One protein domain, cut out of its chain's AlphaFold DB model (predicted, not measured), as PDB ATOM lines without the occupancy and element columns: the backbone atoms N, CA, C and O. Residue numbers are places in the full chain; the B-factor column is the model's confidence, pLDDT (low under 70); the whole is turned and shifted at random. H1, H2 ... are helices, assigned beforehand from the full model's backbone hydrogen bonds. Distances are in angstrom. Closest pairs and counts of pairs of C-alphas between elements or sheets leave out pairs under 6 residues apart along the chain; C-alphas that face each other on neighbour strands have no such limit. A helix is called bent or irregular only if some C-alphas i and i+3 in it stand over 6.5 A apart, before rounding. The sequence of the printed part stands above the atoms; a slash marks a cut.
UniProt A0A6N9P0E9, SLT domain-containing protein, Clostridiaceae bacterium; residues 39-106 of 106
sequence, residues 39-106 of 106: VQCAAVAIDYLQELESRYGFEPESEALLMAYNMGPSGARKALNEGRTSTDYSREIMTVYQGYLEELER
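AT A GLANCE: This is residues 39 to 106 of the 106 residues of the protein "SLT domain-containing protein" of Clostridiaceae bacterium (UniProt A0A6N9P0E9). A bent helix, H2, folds back on itself in the middle, and H1 and H3 each pack on its first arm, H2a, by a part of their length. Residues 39 to 44, which belong to H1, and residues 98 to 106, of which 98 to 104 belong to H3, stick out free from this small body. The printed part has 68 residues, with three named helices in the order H1, H2, H3 and no named strand, an all helix domain. It is only just compact, close to loose, with a radius of gyration of the C-alphas of 12.7 A and spans of 39 by 26 by 17 A.

IN THESE COORDINATES: Start at H2, residues 63 to 81, assigned as one helix by its hydrogen bonds but bent: C-alphas 70 and 73 are 8.9 A apart. Its arms are H2a, residues 63 to 70, from C-alpha 63 at (279.647, 193.753, 195.614), and H2b, residues 73 to 81. Find H1, residues 39 to 54, from C-alpha 39 at (279.709, 176.496, 177.936), 22.4 A long. H3, residues 88 to 104, runs 24.9 A to C-alpha 104 at (296.634, 186.639, 185.673).

HOW THE PARTS SIT: H2a and H2b touch, closest at the C-alphas of Ala 68 and Ala 76, 4.9 A, with a steep tilt of 39 degrees, opposite ways. H3 touches H2a with residues 89 to 94 alone, closest at the C-alphas of Leu 66 and Ser 90, 5.2 A; the tilt of 67 degrees is steep, only just short of about perpendicular. H1 touches H2a with residues 48 to 53 alone, closest at the C-alphas of Leu 49 and Tyr 69, 6.9 A, at a steep tilt of 52 degrees. The helix packing is mostly crossed, with 0 of these 3 pairs at a shallow tilt. H1 and H3 are apart. In H1, H2a, H2b and H3 every O i to N i+4 pair is within hydrogen-bond range.

THE WHOLE: Look at the C-alphas of Glu 82 and Arg 106, the two farthest apart, 39.4 A. The printed part has no cut, both links are short, and no printed residue is under 70 in pLDDT.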
ATOM      1  N   VAL A  39     279.489 175.315 178.782       96.31
ATOM      2  CA  VAL A  39     279.709 176.496 177.936       96.31
ATOM      3  C   VAL A  39     278.427 177.317 177.831       96.31
ATOM      4  O   VAL A  39     278.456 178.531 178.023       96.31
ATOM      5  N   GLN A  40     277.294 176.669 177.572       94.81
ATOM      6  CA  GLN A  40     275.995 177.336 177.515       94.81
ATOM      7  C   GLN A  40     275.558 177.865 178.883       94.81
ATOM      8  O   GLN A  40     275.018 178.966 178.959       94.81
ATOM      9  N   CYS A  41     275.833 177.132 179.964       96.00
ATOM     10  CA  CYS A  41     275.569 177.591 181.326       96.00
ATOM     11  C   CYS A  41     276.362 178.868 181.655       96.00
ATOM     12  O   CYS A  41     275.784 179.852 182.117       96.00
ATOM     13  N   ALA A  42     277.663 178.891 181.339       96.69
ATOM     14  CA  ALA A  42     278.495 180.076 181.528       96.69
ATOM     15  C   ALA A  42     278.033 181.260 180.663       96.69
ATOM     16  O   ALA A  42     277.973 182.383 181.158       96.69
ATOM     17  N   ALA A  43     277.652 181.016 179.404       96.62
ATOM     18  CA  ALA A  43     277.139 182.061 178.519       96.62
ATOM     19  C   ALA A  43     275.887 182.738 179.100       96.62
ATOM     20  O   ALA A  43     275.828 183.959 179.159       96.62
ATOM     21  N   VAL A  44     274.937 181.958 179.631       96.56
ATOM     22  CA  VAL A  44     273.736 182.505 180.286       96.56
ATOM     23  C   VAL A  44     274.079 183.339 181.516       96.56
ATOM     24  O   VAL A  44     273.474 184.388 181.733       96.56
ATOM     25  N   ALA A  45     275.031 182.888 182.334       96.69
ATOM     26  CA  ALA A  45     275.458 183.641 183.509       96.69
ATOM     27  C   ALA A  45     276.081 184.993 183.119       96.69
ATOM     28  O   ALA A  45     275.776 186.009 183.745       96.69
ATOM     29  N   ILE A  46     276.905 185.015 182.065       97.38
ATOM     30  CA  ILE A  46     277.518 186.236 181.524       97.38
ATOM     31  C   ILE A  46     276.447 187.178 180.962       97.38
ATOM     32  O   ILE A  46     276.441 188.354 181.323       97.38
ATOM     33  N   ASP A  47     275.517 186.666 180.149       97.81
ATOM     34  CA  ASP A  47     274.412 187.455 179.590       97.81
ATOM     35  C   ASP A  47     273.591 188.116 180.711       97.81
ATOM     36  O   ASP A  47     273.224 189.289 180.626       97.81
ATOM     37  N   TYR A  48     273.347 187.389 181.805       97.88
ATOM     38  CA  TYR A  48     272.603 187.928 182.939       97.88
ATOM     39  C   TYR A  48     273.390 188.984 183.729       97.88
ATOM     40  O   TYR A  48     272.818 190.001 184.123       97.88
ATOM     41  N   LEU A  49     274.702 188.810 183.932       98.38
ATOM     42  CA  LEU A  49     275.549 189.850 184.536       98.38
ATOM     43  C   LEU A  49     275.547 191.135 183.692       98.38
ATOM     44  O   LEU A  49     275.382 192.227 184.236       98.38
ATOM     45  N   GLN A  50     275.630 191.004 182.366       98.31
ATOM     46  CA  GLN A  50     275.541 192.135 181.436       98.31
ATOM     47  C   GLN A  50     274.162 192.808 181.460       98.31
ATOM     48  O   GLN A  50     274.066 194.032 181.336       98.31
ATOM     49  N   GLU A  51     273.080 192.046 181.645       98.31
ATOM     50  CA  GLU A  51     271.747 192.615 181.853       98.31
ATOM     51  C   GLU A  51     271.691 193.429 183.158       98.31
ATOM     52  O   GLU A  51     271.165 194.544 183.171       98.31
ATOM     53  N   LEU A  52     272.251 192.912 184.256       98.56
ATOM     54  CA  LEU A  52     272.294 193.617 185.543       98.56
ATOM     55  C   LEU A  52     273.056 194.947 185.458       98.56
ATOM     56  O   LEU A  52     272.605 195.946 186.024       98.56
ATOM     57  N   GLU A  53     274.144 194.992 184.700       98.19
ATOM     58  CA  GLU A  53     274.846 196.236 184.375       98.19
ATOM     59  C   GLU A  53     273.991 197.164 183.506       98.19
ATOM     60  O   GLU A  53     273.582 198.244 183.933       98.19
ATOM     61  N   SER A  54     273.678 196.736 182.283       97.94
ATOM     62  CA  SER A  54     273.129 197.613 181.244       97.94
ATOM     63  C   SER A  54     271.699 198.072 181.526       97.94
ATOM     64  O   SER A  54     271.341 199.220 181.258       97.94
ATOM     65  N   ARG A  55     270.865 197.184 182.074       98.12
ATOM     66  CA  ARG A  55     269.439 197.437 182.303       98.12
ATOM     67  C   ARG A  55     269.162 197.949 183.706       98.12
ATOM     68  O   ARG A  55     268.241 198.746 183.893       98.12
ATOM     69  N   TYR A  56     269.914 197.469 184.693       97.44
ATOM     70  CA  TYR A  56     269.665 197.781 186.099       97.44
ATOM     71  C   TYR A  56     270.705 198.714 186.719       97.44
ATOM     72  O   TYR A  56     270.450 199.189 187.828       97.44
ATOM     73  N   GLY A  57     271.794 199.043 186.024       97.88
ATOM     74  CA  GLY A  57     272.771 200.043 186.452       97.88
ATOM     75  C   GLY A  57     273.573 199.633 187.684       97.88
ATOM     76  O   GLY A  57     273.903 200.491 188.498       97.88
ATOM     77  N   PHE A  58     273.806 198.334 187.883       98.31
ATOM     78  CA  PHE A  58     274.792 197.888 188.866       98.31
ATOM     79  C   PHE A  58     276.189 198.046 188.274       98.31
ATOM     80  O   PHE A  58     276.403 197.670 187.130       98.31
ATOM     81  N   GLU A  59     277.122 198.600 189.043       97.88
ATOM     82  CA  GLU A  59     278.488 198.809 188.559       97.88
ATOM     83  C   GLU A  59     279.210 197.467 188.327       97.88
ATOM     84  O   GLU A  59     279.051 196.559 189.161       97.88
ATOM     85  N   PRO A  60     280.022 197.345 187.257       95.94
ATOM     86  CA  PRO A  60     280.901 196.198 187.042       95.94
ATOM     87  C   PRO A  60     281.785 195.948 188.260       95.94
ATOM     88  O   PRO A  60     282.121 196.871 189.003       95.94
ATOM     89  N   GLU A  61     282.175 194.685 188.453       95.19
ATOM     90  CA  GLU A  61     283.180 194.294 189.456       95.19
ATOM     91  C   GLU A  61     282.842 194.772 190.883       95.19
ATOM     92  O   GLU A  61     283.718 195.034 191.707       95.19
ATOM     93  N   SER A  62     281.549 194.887 191.203       97.44
ATOM     94  CA  SER A  62     281.081 195.410 192.485       97.44
ATOM     95  C   SER A  62     280.353 194.365 193.329       97.44
ATOM     96  O   SER A  62     279.634 193.495 192.837       97.44
ATOM     97  N   GLU A  63     280.453 194.513 194.651       98.12
ATOM     98  CA  GLU A  63     279.647 193.753 195.614       98.12
ATOM     99  C   GLU A  63     278.140 193.909 195.341       98.12
ATOM    100  O   GLU A  63     277.375 192.958 195.485       98.12
ATOM    101  N   ALA A  64     277.706 195.086 194.878       98.25
ATOM    102  CA  ALA A  64     276.313 195.359 194.539       98.25
ATOM    103  C   ALA A  64     275.824 194.540 193.329       98.25
ATOM    104  O   ALA A  64     274.696 194.038 193.359       98.25
ATOM    105  N   LEU A  65     276.664 194.360 192.305       98.56
ATOM    106  CA  LEU A  65     276.382 193.484 191.163       98.56
ATOM    107  C   LEU A  65     276.250 192.025 191.612       98.56
ATOM    108  O   LEU A  65     275.280 191.354 191.262       98.56
ATOM    109  N   LEU A  66     277.166 191.553 192.459       98.38
ATOM    110  CA  LEU A  66     277.137 190.189 193.002       98.38
ATOM    111  C   LEU A  66     275.918 189.951 193.903       98.38
ATOM    112  O   LEU A  66     275.279 188.898 193.851       98.38
ATOM    113  N   MET A  67     275.537 190.953 194.696       98.56
ATOM    114  CA  MET A  67     274.280 190.933 195.436       98.56
ATOM    115  C   MET A  67     273.091 190.804 194.480       98.56
ATOM    116  O   MET A  67     272.246 189.937 194.695       98.56
ATOM    117  N   ALA A  68     273.026 191.617 193.422       98.62
ATOM    118  CA  ALA A  68     271.944 191.582 192.436       98.62
ATOM    119  C   ALA A  68     271.868 190.251 191.681       98.62
ATOM    120  O   ALA A  68     270.766 189.759 191.439       98.62
ATOM    121  N   TYR A  69     273.011 189.637 191.388       98.25
ATOM    122  CA  TYR A  69     273.079 188.312 190.786       98.25
ATOM    123  C   TYR A  69     272.415 187.253 191.678       98.25
ATOM    124  O   TYR A  69     271.564 186.497 191.216       98.25
ATOM    125  N   ASN A  70     272.729 187.248 192.978       98.31
ATOM    126  CA  ASN A  70     272.237 186.226 193.906       98.31
ATOM    127  C   ASN A  70     270.805 186.456 194.416       98.31
ATOM    128  O   ASN A  70     270.065 185.499 194.631       98.31
ATOM    129  N   MET A  71     270.397 187.708 194.651       97.94
ATOM    130  CA  MET A  71     269.089 188.023 195.260       97.94
ATOM    131  C   MET A  71     268.122 188.767 194.330       97.94
ATOM    132  O   MET A  71     267.034 189.173 194.751       97.94
ATOM    133  N   GLY A  72     268.517 188.968 193.077       98.38
ATOM    134  CA  GLY A  72     267.788 189.760 192.099       98.38
ATOM    135  C   GLY A  72     267.955 191.275 192.293       98.38
ATOM    136  O   GLY A  72     268.231 191.759 193.399       98.38
ATOM    137  N   PRO A  73     267.710 192.068 191.232       98.50
ATOM    138  CA  PRO A  73     267.949 193.513 191.225       98.50
ATOM    139  C   PRO A  73     267.093 194.262 192.256       98.50
ATOM    140  O   PRO A  73     267.571 195.176 192.930       98.50
ATOM    141  N   SER A  74     265.834 193.856 192.438       98.44
ATOM    142  CA  SER A  74     264.936 194.449 193.438       98.44
ATOM    143  C   SER A  74     265.383 194.152 194.871       98.44
ATOM    144  O   SER A  74     265.335 195.037 195.726       98.44
ATOM    145  N   GLY A  75     265.835 192.922 195.137       98.56
ATOM    146  CA  GLY A  75     266.338 192.518 196.449       98.56
ATOM    147  C   GLY A  75     267.623 193.258 196.809       98.56
ATOM    148  O   GLY A  75     267.729 193.804 197.908       98.56
ATOM    149  N   ALA A  76     268.548 193.371 195.853       98.50
ATOM    150  CA  ALA A  76     269.792 194.108 196.040       98.50
ATOM    151  C   ALA A  76     269.534 195.595 196.301       98.50
ATOM    152  O   ALA A  76     270.055 196.140 197.268       98.50
ATOM    153  N   ARG A  77     268.647 196.242 195.532       98.44
ATOM    154  CA  ARG A  77     268.255 197.644 195.775       98.44
ATOM    155  C   ARG A  77     267.649 197.847 197.156       98.44
ATOM    156  O   ARG A  77     267.980 198.818 197.830       98.44
ATOM    157  N   LYS A  78     266.785 196.931 197.597       98.56
ATOM    158  CA  LYS A  78     266.224 196.982 198.950       98.56
ATOM    159  C   LYS A  78     267.330 196.898 200.006       98.56
ATOM    160  O   LYS A  78     267.365 197.735 200.897       98.56
ATOM    161  N   ALA A  79     268.245 195.939 199.876       98.31
ATOM    162  CA  ALA A  79     269.365 195.772 200.798       98.31
ATOM    163  C   ALA A  79     270.282 197.010 200.842       98.31
ATOM    164  O   ALA A  79     270.639 197.468 201.925       98.31
ATOM    165  N   LEU A  80     270.602 197.586 199.681       98.12
ATOM    166  CA  LEU A  80     271.407 198.805 199.569       98.12
ATOM    167  C   LEU A  80     270.716 200.000 200.234       98.12
ATOM    168  O   LEU A  80     271.350 200.736 200.987       98.12
ATOM    169  N   ASN A  81     269.404 200.157 200.032       98.31
ATOM    170  CA  ASN A  81     268.612 201.204 200.686       98.31
ATOM    171  C   ASN A  81     268.522 201.019 202.213       98.31
ATOM    172  O   ASN A  81     268.359 201.994 202.940       98.31
ATOM    173  N   GLU A  82     268.648 199.783 202.706       98.25
ATOM    174  CA  GLU A  82     268.778 199.454 204.134       98.25
ATOM    175  C   GLU A  82     270.211 199.673 204.669       98.25
ATOM    176  O   GLU A  82     270.476 199.413 205.842       98.25
ATOM    177  N   GLY A  83     271.144 200.143 203.833       98.19
ATOM    178  CA  GLY A  83     272.540 200.404 204.196       98.19
ATOM    179  C   GLY A  83     273.461 199.184 204.112       98.19
ATOM    180  O   GLY A  83     274.619 199.265 204.520       98.19
ATOM    181  N   ARG A  84     272.984 198.047 203.589       98.12
ATOM    182  CA  ARG A  84     273.810 196.850 203.392       98.12
ATOM    183  C   ARG A  84     274.598 196.975 202.090       98.12
ATOM    184  O   ARG A  84     274.006 196.951 201.018       98.12
ATOM    185  N   THR A  85     275.922 197.054 202.192       96.31
ATOM    186  CA  THR A  85     276.832 197.194 201.040       96.31
ATOM    187  C   THR A  85     277.424 195.871 200.541       96.31
ATOM    188  O   THR A  85     277.984 195.845 199.453       96.31
ATOM    189  N   SER A  86     277.305 194.785 201.314       97.69
ATOM    190  CA  SER A  86     277.731 193.429 200.932       97.69
ATOM    191  C   SER A  86     276.952 192.340 201.682       97.69
ATOM    192  O   SER A  86     276.335 192.584 202.727       97.69
ATOM    193  N   THR A  87     276.997 191.113 201.170       98.06
ATOM    194  CA  THR A  87     276.540 189.873 201.815       98.06
ATOM    195  C   THR A  87     277.700 188.891 201.973       98.06
ATOM    196  O   THR A  87     278.795 189.139 201.476       98.06
ATOM    197  N   ASP A  88     277.480 187.773 202.673       98.38
ATOM    198  CA  ASP A  88     278.477 186.690 202.717       98.38
ATOM    199  C   ASP A  88     278.807 186.200 201.301       98.38
ATOM    200  O   ASP A  88     279.971 186.160 200.923       98.38
ATOM    201  N   TYR A  89     277.772 185.974 200.482       97.94
ATOM    202  CA  TYR A  89     277.924 185.586 199.080       97.94
ATOM    203  C   TYR A  89     278.812 186.553 198.289       97.94
ATOM    204  O   TYR A  89     279.752 186.128 197.624       97.94
ATOM    205  N   SER A  90     278.523 187.856 198.336       98.19
ATOM    206  CA  SER A  90     279.243 188.810 197.495       98.19
ATOM    207  C   SER A  90     280.711 188.958 197.927       98.19
ATOM    208  O   SER A  90     281.582 188.982 197.061       98.19
ATOM    209  N   ARG A  91     281.003 188.884 199.237       98.50
ATOM    210  CA  ARG A  91     282.379 188.882 199.767       98.50
ATOM    211  C   ARG A  91     283.172 187.639 199.379       98.50
ATOM    212  O   ARG A  91     284.352 187.741 199.042       98.50
ATOM    213  N   GLU A  92     282.546 186.466 199.441       98.44
ATOM    214  CA  GLU A  92     283.181 185.207 199.037       98.44
ATOM    215  C   GLU A  92     283.556 185.240 197.553       98.44
ATOM    216  O   GLU A  92     284.696 184.941 197.195       98.44
ATOM    217  N   ILE A  93     282.637 185.679 196.688       98.06
ATOM    218  CA  ILE A  93     282.901 185.761 195.247       98.06
ATOM    219  C   ILE A  93     283.945 186.834 194.924       98.06
ATOM    220  O   ILE A  93     284.825 186.580 194.104       98.06
ATOM    221  N   MET A  94     283.916 187.989 195.593       97.56
ATOM    222  CA  MET A  94     284.940 189.022 195.416       97.56
ATOM    223  C   MET A  94     286.336 188.514 195.804       97.56
ATOM    224  O   MET A  94     287.315 188.812 195.125       97.56
ATOM    225  N   THR A  95     286.432 187.684 196.847       97.94
ATOM    226  CA  THR A  95     287.697 187.050 197.253       97.94
ATOM    227  C   THR A  95     288.232 186.109 196.170       97.94
ATOM    228  O   THR A  95     289.414 186.159 195.838       97.94
ATOM    229  N   VAL A  96     287.364 185.278 195.584       97.69
ATOM    230  CA  VAL A  96     287.737 184.391 194.469       97.69
ATOM    231  C   VAL A  96     288.158 185.197 193.237       97.69
ATOM    232  O   VAL A  96     289.152 184.866 192.599       97.69
ATOM    233  N   TYR A  97     287.430 186.269 192.917       95.69
ATOM    234  CA  TYR A  97     287.741 187.144 191.789       95.69
ATOM    235  C   TYR A  97     289.121 187.797 191.926       95.69
ATOM    236  O   TYR A  97     289.912 187.733 190.988       95.69
ATOM    237  N   GLN A  98     289.447 188.339 193.103       95.81
ATOM    238  CA  GLN A  98     290.778 188.897 193.366       95.81
ATOM    239  C   GLN A  98     291.884 187.846 193.216       95.81
ATOM    240  O   GLN A  98     292.904 188.127 192.596       95.81
ATOM    241  N   GLY A  99     291.654 186.610 193.673       97.25
ATOM    242  CA  GLY A  99     292.596 185.508 193.452       97.25
ATOM    243  C   GLY A  99     292.873 185.238 191.966       97.25
ATOM    244  O   GLY A  99     294.023 185.045 191.583       97.25
ATOM    245  N   TYR A 100     291.850 185.294 191.106       95.62
ATOM    246  CA  TYR A 100     292.050 185.162 189.658       95.62
ATOM    247  C   TYR A 100     292.828 186.334 189.048       95.62
ATOM    248  O   TYR A 100     293.625 186.113 188.137       95.62
ATOM    249  N   LEU A 101     292.620 187.567 189.522       95.06
ATOM    250  CA  LEU A 101     293.397 188.720 189.056       95.06
ATOM    251  C   LEU A 101     294.880 188.567 189.413       95.06
ATOM    252  O   LEU A 101     295.735 188.746 188.550       95.06
ATOM    253  N   GLU A 102     295.177 188.142 190.641       95.69
ATOM    254  CA  GLU A 102     296.548 187.861 191.083       95.69
ATOM    255  C   GLU A 102     297.218 186.757 190.245       95.69
ATOM    256  O   GLU A 102     298.403 186.852 189.923       95.69
ATOM    257  N   GLU A 103     296.476 185.713 189.859       95.50
ATOM    258  CA  GLU A 103     296.987 184.655 188.978       95.50
ATOM    259  C   GLU A 103     297.265 185.145 187.547       95.50
ATOM    260  O   GLU A 103     298.219 184.676 186.928       95.50
ATOM    261  N   LEU A 104     296.460 186.075 187.019       93.44
ATOM    262  CA  LEU A 104     296.634 186.639 185.673       93.44
ATOM    263  C   LEU A 104     297.808 187.622 185.576       93.44
ATOM    264  O   LEU A 104     298.380 187.783 184.497       93.44
ATOM    265  N   GLU A 105     298.159 188.288 186.676       88.94
ATOM    266  CA  GLU A 105     299.279 189.235 186.748       88.94
ATOM    267  C   GLU A 105     300.658 188.558 186.884       88.94
ATOM    268  O   GLU A 105     301.688 189.235 186.814       88.94
ATOM    269  N   ARG A 106     300.696 187.235 187.071       70.88
ATOM    270  CA  ARG A 106     301.907 186.445 187.326       70.88
ATOM    271  C   ARG A 106     302.550 185.874 186.058       70.88
ATOM    272  O   ARG A 106     303.803 185.893 186.001       70.88
TER     273      ARG A 106